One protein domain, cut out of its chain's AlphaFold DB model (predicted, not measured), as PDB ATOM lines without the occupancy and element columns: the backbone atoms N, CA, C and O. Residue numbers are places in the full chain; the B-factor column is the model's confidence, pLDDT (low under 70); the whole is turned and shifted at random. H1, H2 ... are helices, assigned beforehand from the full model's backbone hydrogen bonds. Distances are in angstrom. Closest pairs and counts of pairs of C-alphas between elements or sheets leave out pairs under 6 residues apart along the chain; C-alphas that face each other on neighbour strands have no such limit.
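Overview. This is residues 176 to 230 of the 230 residues of an uncharacterized protein of Capnocytophaga sp (UniProt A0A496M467). What is the shape? A long winding stretch, residues 176 to 196, leads into short H1; short H2 sits between H1 and the long helix H3. What is printed? 55 residues with three named helices, H1, H2, H3, and no named strand: all helix, with under half of the residues in named elements. How large? Compact, radius of gyration of the C-alphas 10.7 A, spans 30 by 27 by 15 A.

Along the chain. Where is H1? Residues 197 to 202, 8.6 A, from C-alpha 197 at (160.107, 144.367, 160.172). What follows? H2 is residues 209 to 212, 5.6 A; H3 is residues 214 to 227, 19.9 A, ending at C-alpha 227, (144.205, 142.454, 160.358).

Arrangement. What touches? H2 touches residues 216 to 221 of H3 alone, closest C-alphas Ala 210 and Asp 217, 3.8 A. And H1? It is close to H2 but not clearly touching, closest C-alphas Ala 200 and Met 211, 7.3 A; H1 and H3 are apart. Backbones? In H1 and H3 every O i to N i+4 pair is within hydrogen-bond range; H2 is too short for one.

Size, cuts and confidence. Any cut? The printed part has no cut. Low confidence? Residues 229 to 230 are under 70.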
ATOM      1  N   PHE A 176     149.269 122.875 156.445       95.00
ATOM      2  CA  PHE A 176     149.533 123.556 155.184       95.00
ATOM      3  C   PHE A 176     150.582 122.793 154.362       95.00
ATOM      4  O   PHE A 176     151.243 121.869 154.843       95.00
ATOM      5  N   SER A 177     150.713 123.157 153.083       96.56
ATOM      6  CA  SER A 177     151.656 122.476 152.193       96.56
ATOM      7  C   SER A 177     153.098 122.654 152.686       96.56
ATOM      8  O   SER A 177     153.518 123.795 152.893       96.56
ATOM      9  N   PRO A 178     153.906 121.581 152.773       94.31
ATOM     10  CA  PRO A 178     155.327 121.700 153.101       94.31
ATOM     11  C   PRO A 178     156.112 122.503 152.052       94.31
ATOM     12  O   PRO A 178     157.239 122.918 152.314       94.31
ATOM     13  N   ASP A 179     155.535 122.748 150.870       96.88
ATOM     14  CA  ASP A 179     156.133 123.618 149.858       96.88
ATOM     15  C   ASP A 179     156.193 125.089 150.289       96.88
ATOM     16  O   ASP A 179     157.021 125.823 149.760       96.88
ATOM     17  N   PHE A 180     155.387 125.516 151.270       96.12
ATOM     18  CA  PHE A 180     155.442 126.881 151.804       96.12
ATOM     19  C   PHE A 180     156.845 127.226 152.331       96.12
ATOM     20  O   PHE A 180     157.411 128.250 151.963       96.12
ATOM     21  N   ALA A 181     157.479 126.297 153.055       93.06
ATOM     22  CA  ALA A 181     158.839 126.460 153.578       93.06
ATOM     23  C   ALA A 181     159.920 126.606 152.486       93.06
ATOM     24  O   ALA A 181     161.064 126.947 152.780       93.06
ATOM     25  N   LYS A 182     159.588 126.314 151.219       94.44
ATOM     26  CA  LYS A 182     160.503 126.440 150.075       94.44
ATOM     27  C   LYS A 182     160.453 127.824 149.426       94.44
ATOM     28  O   LYS A 182     161.245 128.064 148.518       94.44
ATOM     29  N   ILE A 183     159.555 128.711 149.862       93.19
ATOM     30  CA  ILE A 183     159.438 130.079 149.336       93.19
ATOM     31  C   ILE A 183     160.610 130.941 149.835       93.19
ATOM     32  O   ILE A 183     161.282 131.570 149.021       93.19
ATOM     33  N   THR A 184     160.915 130.907 151.138       92.00
ATOM     34  CA  THR A 184     161.978 131.704 151.793       92.00
ATOM     35  C   THR A 184     162.988 130.846 152.595       92.00
ATOM     36  O   THR A 184     163.375 131.191 153.713       92.00
ATOM     37  N   PRO A 185     163.504 129.724 152.046       89.94
ATOM     38  CA  PRO A 185     164.174 128.677 152.830       89.94
ATOM     39  C   PRO A 185     165.497 129.112 153.475       89.94
ATOM     40  O   PRO A 185     165.938 128.502 154.445       89.94
ATOM     41  N   ALA A 186     166.161 130.130 152.920       91.44
ATOM     42  CA  ALA A 186     167.509 130.535 153.320       91.44
ATOM     43  C   ALA A 186     167.545 131.495 154.519       91.44
ATOM     44  O   ALA A 186     168.622 131.742 155.059       91.44
ATOM     45  N   ASN A 187     166.403 132.064 154.909       92.94
ATOM     46  CA  ASN A 187     166.359 133.224 155.798       92.94
ATOM     47  C   ASN A 187     165.643 132.967 157.132       92.94
ATOM     48  O   ASN A 187     165.559 133.883 157.946       92.94
ATOM     49  N   TYR A 188     165.204 131.730 157.393       95.94
ATOM     50  CA  TYR A 188     164.743 131.341 158.724       95.94
ATOM     51  C   TYR A 188     165.891 131.377 159.743       95.94
ATOM     52  O   TYR A 188     166.988 130.881 159.472       95.94
ATOM     53  N   THR A 189     165.652 131.955 160.921       94.62
ATOM     54  CA  THR A 189     166.680 132.172 161.947       94.62
ATOM     55  C   THR A 189     166.118 132.160 163.368       94.62
ATOM     56  O   THR A 189     165.043 132.682 163.648       94.62
ATOM     57  N   SER A 190     166.903 131.637 164.316       92.94
ATOM     58  CA  SER A 190     166.592 131.707 165.749       92.94
ATOM     59  C   SER A 190     166.836 133.091 166.361       92.94
ATOM     60  O   SER A 190     166.511 133.304 167.524       92.94
ATOM     61  N   THR A 191     167.440 134.019 165.615       93.19
ATOM     62  CA  THR A 191     167.758 135.385 166.069       93.19
ATOM     63  C   THR A 191     166.916 136.435 165.350       93.19
ATOM     64  O   THR A 191     167.407 137.517 165.031       93.19
ATOM     65  N   TRP A 192     165.669 136.094 165.029       92.00
ATOM     66  CA  TRP A 192     164.723 136.949 164.309       92.00
ATOM     67  C   TRP A 192     164.520 138.310 164.994       92.00
ATOM     68  O   TRP A 192     164.426 139.326 164.318       92.00
ATOM     69  N   PHE A 193     164.584 138.348 166.329       87.75
ATOM     70  CA  PHE A 193     164.443 139.552 167.159       87.75
ATOM     71  C   PHE A 193     165.564 140.592 166.973       87.75
ATOM     72  O   PHE A 193     165.456 141.706 167.475       87.75
ATOM     73  N   ASN A 194     166.647 140.254 166.262       92.19
ATOM     74  CA  ASN A 194     167.703 141.211 165.908       92.19
ATOM     75  C   ASN A 194     167.379 142.021 164.638       92.19
ATOM     76  O   ASN A 194     168.165 142.895 164.267       92.19
ATOM     77  N   LEU A 195     166.284 141.703 163.944       92.94
ATOM     78  CA  LEU A 195     165.858 142.360 162.711       92.94
ATOM     79  C   LEU A 195     164.585 143.162 162.960       92.94
ATOM     80  O   LEU A 195     163.692 142.721 163.680       92.94
ATOM     81  N   VAL A 196     164.488 144.327 162.326       93.69
ATOM     82  CA  VAL A 196     163.235 145.093 162.277       93.69
ATOM     83  C   VAL A 196     162.369 144.622 161.109       93.69
ATOM     84  O   VAL A 196     162.890 144.095 160.122       93.69
ATOM     85  N   ASP A 197     161.059 144.854 161.181       94.06
ATOM     86  CA  ASP A 197     160.107 144.367 160.172       94.06
ATOM     87  C   ASP A 197     160.445 144.828 158.746       94.06
ATOM     88  O   ASP A 197     160.333 144.040 157.815       94.06
ATOM     89  N   GLU A 198     160.975 146.043 158.557       96.81
ATOM     90  CA  GLU A 198     161.409 146.529 157.235       96.81
ATOM     91  C   GLU A 198     162.490 145.629 156.600       96.81
ATOM     92  O   GLU A 198     162.451 145.336 155.402       96.81
ATOM     93  N   GLN A 199     163.436 145.136 157.406       96.88
ATOM     94  CA  GLN A 199     164.482 144.222 156.939       96.88
ATOM     95  C   GLN A 199     163.906 142.840 156.620       96.88
ATOM     96  O   GLN A 199     164.292 142.232 155.622       96.88
ATOM     97  N   ALA A 200     162.972 142.354 157.439       96.38
ATOM     98  CA  ALA A 200     162.289 141.081 157.222       96.38
ATOM     99  C   ALA A 200     161.410 141.112 155.957       96.38
ATOM    100  O   ALA A 200     161.453 140.187 155.143       96.38
ATOM    101  N   ASN A 201     160.697 142.219 155.728       96.06
ATOM    102  CA  ASN A 201     159.879 142.454 154.538       96.06
ATOM    103  C   ASN A 201     160.715 142.409 153.257       96.06
ATOM    104  O   ASN A 201     160.313 141.769 152.285       96.06
ATOM    105  N   ALA A 202     161.912 143.007 153.260       96.12
ATOM    106  CA  ALA A 202     162.839 142.936 152.127       96.12
ATOM    107  C   ALA A 202     163.312 141.500 151.809       96.12
ATOM    108  O   ALA A 202     163.745 141.229 150.689       96.12
ATOM    109  N   LEU A 203     163.216 140.585 152.779       95.38
ATOM    110  CA  LEU A 203     163.552 139.164 152.650       95.38
ATOM    111  C   LEU A 203     162.329 138.270 152.374       95.38
ATOM    112  O   LEU A 203     162.487 137.059 152.233       95.38
ATOM    113  N   GLY A 204     161.131 138.853 152.255       94.81
ATOM    114  CA  GLY A 204     159.895 138.138 151.929       94.81
ATOM    115  C   GLY A 204     159.067 137.669 153.128       94.81
ATOM    116  O   GLY A 204     158.139 136.893 152.927       94.81
ATOM    117  N   PHE A 205     159.366 138.137 154.343       96.69
ATOM    118  CA  PHE A 205     158.600 137.830 155.557       96.69
ATOM    119  C   PHE A 205     157.709 139.004 155.951       96.69
ATOM    120  O   PHE A 205     158.149 140.149 155.884       96.69
ATOM    121  N   ILE A 206     156.472 138.749 156.382       95.62
ATOM    122  CA  ILE A 206     155.517 139.825 156.709       95.62
ATOM    123  C   ILE A 206     155.872 140.582 158.000       95.62
ATOM    124  O   ILE A 206     155.558 141.764 158.125       95.62
ATOM    125  N   THR A 207     156.570 139.916 158.919       94.62
ATOM    126  CA  THR A 207     157.103 140.453 160.178       94.62
ATOM    127  C   THR A 207     158.485 139.853 160.429       94.62
ATOM    128  O   THR A 207     158.865 138.843 159.831       94.62
ATOM    129  N   SER A 208     159.255 140.451 161.331       95.06
ATOM    130  CA  SER A 208     160.491 139.856 161.848       95.06
ATOM    131  C   SER A 208     160.239 138.485 162.488       95.06
ATOM    132  O   SER A 208     160.981 137.546 162.209       95.06
ATOM    133  N   TYR A 209     159.161 138.319 163.265       93.25
ATOM    134  CA  TYR A 209     158.839 137.052 163.937       93.25
ATOM    135  C   TYR A 209     158.561 135.891 162.969       93.25
ATOM    136  O   TYR A 209     158.972 134.762 163.236       93.25
ATOM    137  N   ALA A 210     157.979 136.166 161.796       95.88
ATOM    138  CA  ALA A 210     157.780 135.177 160.731       95.88
ATOM    139  C   ALA A 210     159.089 134.476 160.306       95.88
ATOM    140  O   ALA A 210     159.079 133.342 159.835       95.88
ATOM    141  N   MET A 211     160.249 135.102 160.527       96.75
ATOM    142  CA  MET A 211     161.553 134.499 160.244       96.75
ATOM    143  C   MET A 211     161.935 133.375 161.215       96.75
ATOM    144  O   MET A 211     162.931 132.695 160.979       96.75
ATOM    145  N   ALA A 212     161.202 133.160 162.309       94.81
ATOM    146  CA  ALA A 212     161.563 132.162 163.312       94.81
ATOM    147  C   ALA A 212     161.603 130.744 162.725       94.81
ATOM    148  O   ALA A 212     162.569 130.007 162.937       94.81
ATOM    149  N   ASN A 213     160.557 130.355 161.990       95.12
ATOM    150  CA  ASN A 213     160.443 129.082 161.279       95.12
ATOM    151  C   ASN A 213     159.195 129.095 160.358       95.12
ATOM    152  O   ASN A 213     158.352 129.980 160.495       95.12
ATOM    153  N   PRO A 214     159.015 128.100 159.464       95.94
ATOM    154  CA  PRO A 214     157.876 128.072 158.541       95.94
ATOM    155  C   PRO A 214     156.482 128.009 159.185       95.94
ATOM    156  O   PRO A 214     155.507 128.367 158.530       95.94
ATOM    157  N   LEU A 215     156.359 127.496 160.418       93.88
ATOM    158  CA  LEU A 215     155.077 127.451 161.131       93.88
ATOM    159  C   LEU A 215     154.686 128.861 161.582       93.88
ATOM    160  O   LEU A 215     153.561 129.278 161.309       93.88
ATOM    161  N   GLU A 216     155.620 129.598 162.195       93.50
ATOM    162  CA  GLU A 216     155.389 130.997 162.589       93.50
ATOM    163  C   GLU A 216     155.167 131.887 161.372       93.50
ATOM    164  O   GLU A 216     154.262 132.708 161.378       93.50
ATOM    165  N   ASP A 217     155.926 131.680 160.296       96.56
ATOM    166  CA  ASP A 217     155.775 132.426 159.044       96.56
ATOM    167  C   ASP A 217     154.354 132.333 158.482       96.56
ATOM    168  O   ASP A 217     153.704 133.337 158.184       96.56
ATOM    169  N   PHE A 218     153.813 131.115 158.416       96.62
ATOM    170  CA  PHE A 218     152.460 130.904 157.918       96.62
ATOM    171  C   PHE A 218     151.397 131.522 158.842       96.62
ATOM    172  O   PHE A 218     150.403 132.081 158.360       96.62
ATOM    173  N   ALA A 219     151.587 131.425 160.161       93.81
ATOM    174  CA  ALA A 219     150.686 132.005 161.152       93.81
ATOM    175  C   ALA A 219     150.712 133.541 161.134       93.81
ATOM    176  O   ALA A 219     149.646 134.152 161.072       93.81
ATOM    177  N   GLU A 220     151.897 134.148 161.075       94.19
ATOM    178  CA  GLU A 220     152.108 135.593 160.953       94.19
ATOM    179  C   GLU A 220     151.534 136.150 159.656       94.19
ATOM    180  O   GLU A 220     150.817 137.150 159.666       94.19
ATOM    181  N   MET A 221     151.796 135.490 158.525       95.25
ATOM    182  CA  MET A 221     151.219 135.881 157.240       95.25
ATOM    183  C   MET A 221     149.692 135.893 157.319       95.25
ATOM    184  O   MET A 221     149.055 136.863 156.909       95.25
ATOM    185  N   THR A 222     149.097 134.842 157.882       94.62
ATOM    186  CA  THR A 222     147.640 134.730 158.003       94.62
ATOM    187  C   THR A 222     147.065 135.799 158.934       94.62
ATOM    188  O   THR A 222     146.111 136.482 158.558       94.62
ATOM    189  N   SER A 223     147.632 135.973 160.130       92.44
ATOM    190  CA  SER A 223     147.127 136.922 161.130       92.44
ATOM    191  C   SER A 223     147.237 138.368 160.648       92.44
ATOM    192  O   SER A 223     146.264 139.119 160.743       92.44
ATOM    193  N   MET A 224     148.367 138.745 160.049       92.50
ATOM    194  CA  MET A 224     148.590 140.090 159.515       92.50
ATOM    195  C   MET A 224     147.689 140.391 158.316       92.50
ATOM    196  O   MET A 224     147.136 141.487 158.225       92.50
ATOM    197  N   MET A 225     147.465 139.420 157.423       91.88
ATOM    198  CA  MET A 225     146.527 139.591 156.306       91.88
ATOM    199  C   MET A 225     145.076 139.764 156.766       91.88
ATOM    200  O   MET A 225     144.326 140.493 156.123       91.88
ATOM    201  N   LEU A 226     144.666 139.104 157.855       89.31
ATOM    202  CA  LEU A 226     143.318 139.249 158.421       89.31
ATOM    203  C   LEU A 226     143.125 140.572 159.175       89.31
ATOM    204  O   LEU A 226     141.993 141.030 159.318       89.31
ATOM    205  N   LEU A 227     144.212 141.175 159.652       84.56
ATOM    206  CA  LEU A 227     144.205 142.454 160.358       84.56
ATOM    207  C   LEU A 227     144.150 143.670 159.447       84.56
ATOM    208  O   LEU A 227     143.565 144.689 159.811       84.56
ATOM    209  N   GLN A 228     144.805 143.596 158.294       75.81
ATOM    210  CA  GLN A 228     144.891 144.737 157.397       75.81
ATOM    211  C   GLN A 228     143.636 144.840 156.526       75.81
ATOM    212  O   GLN A 228     143.229 143.891 155.856       75.81
ATOM    213  N   SER A 229     143.024 146.025 156.520       64.31
ATOM    214  CA  SER A 229     142.032 146.392 155.507       64.31
ATOM    215  C   SER A 229     142.725 147.027 154.292       64.31
ATOM    216  O   SER A 229     143.895 147.399 154.367       64.31
ATOM    217  N   LYS A 230     142.026 147.062 153.152       53.03
ATOM    218  CA  LYS A 230     142.543 147.594 151.880       53.03
ATOM    219  C   LYS A 230     142.747 149.103 151.889       53.03
ATOM    220  O   LYS A 230     141.884 149.793 152.472       53.03
TER     221      LYS A 230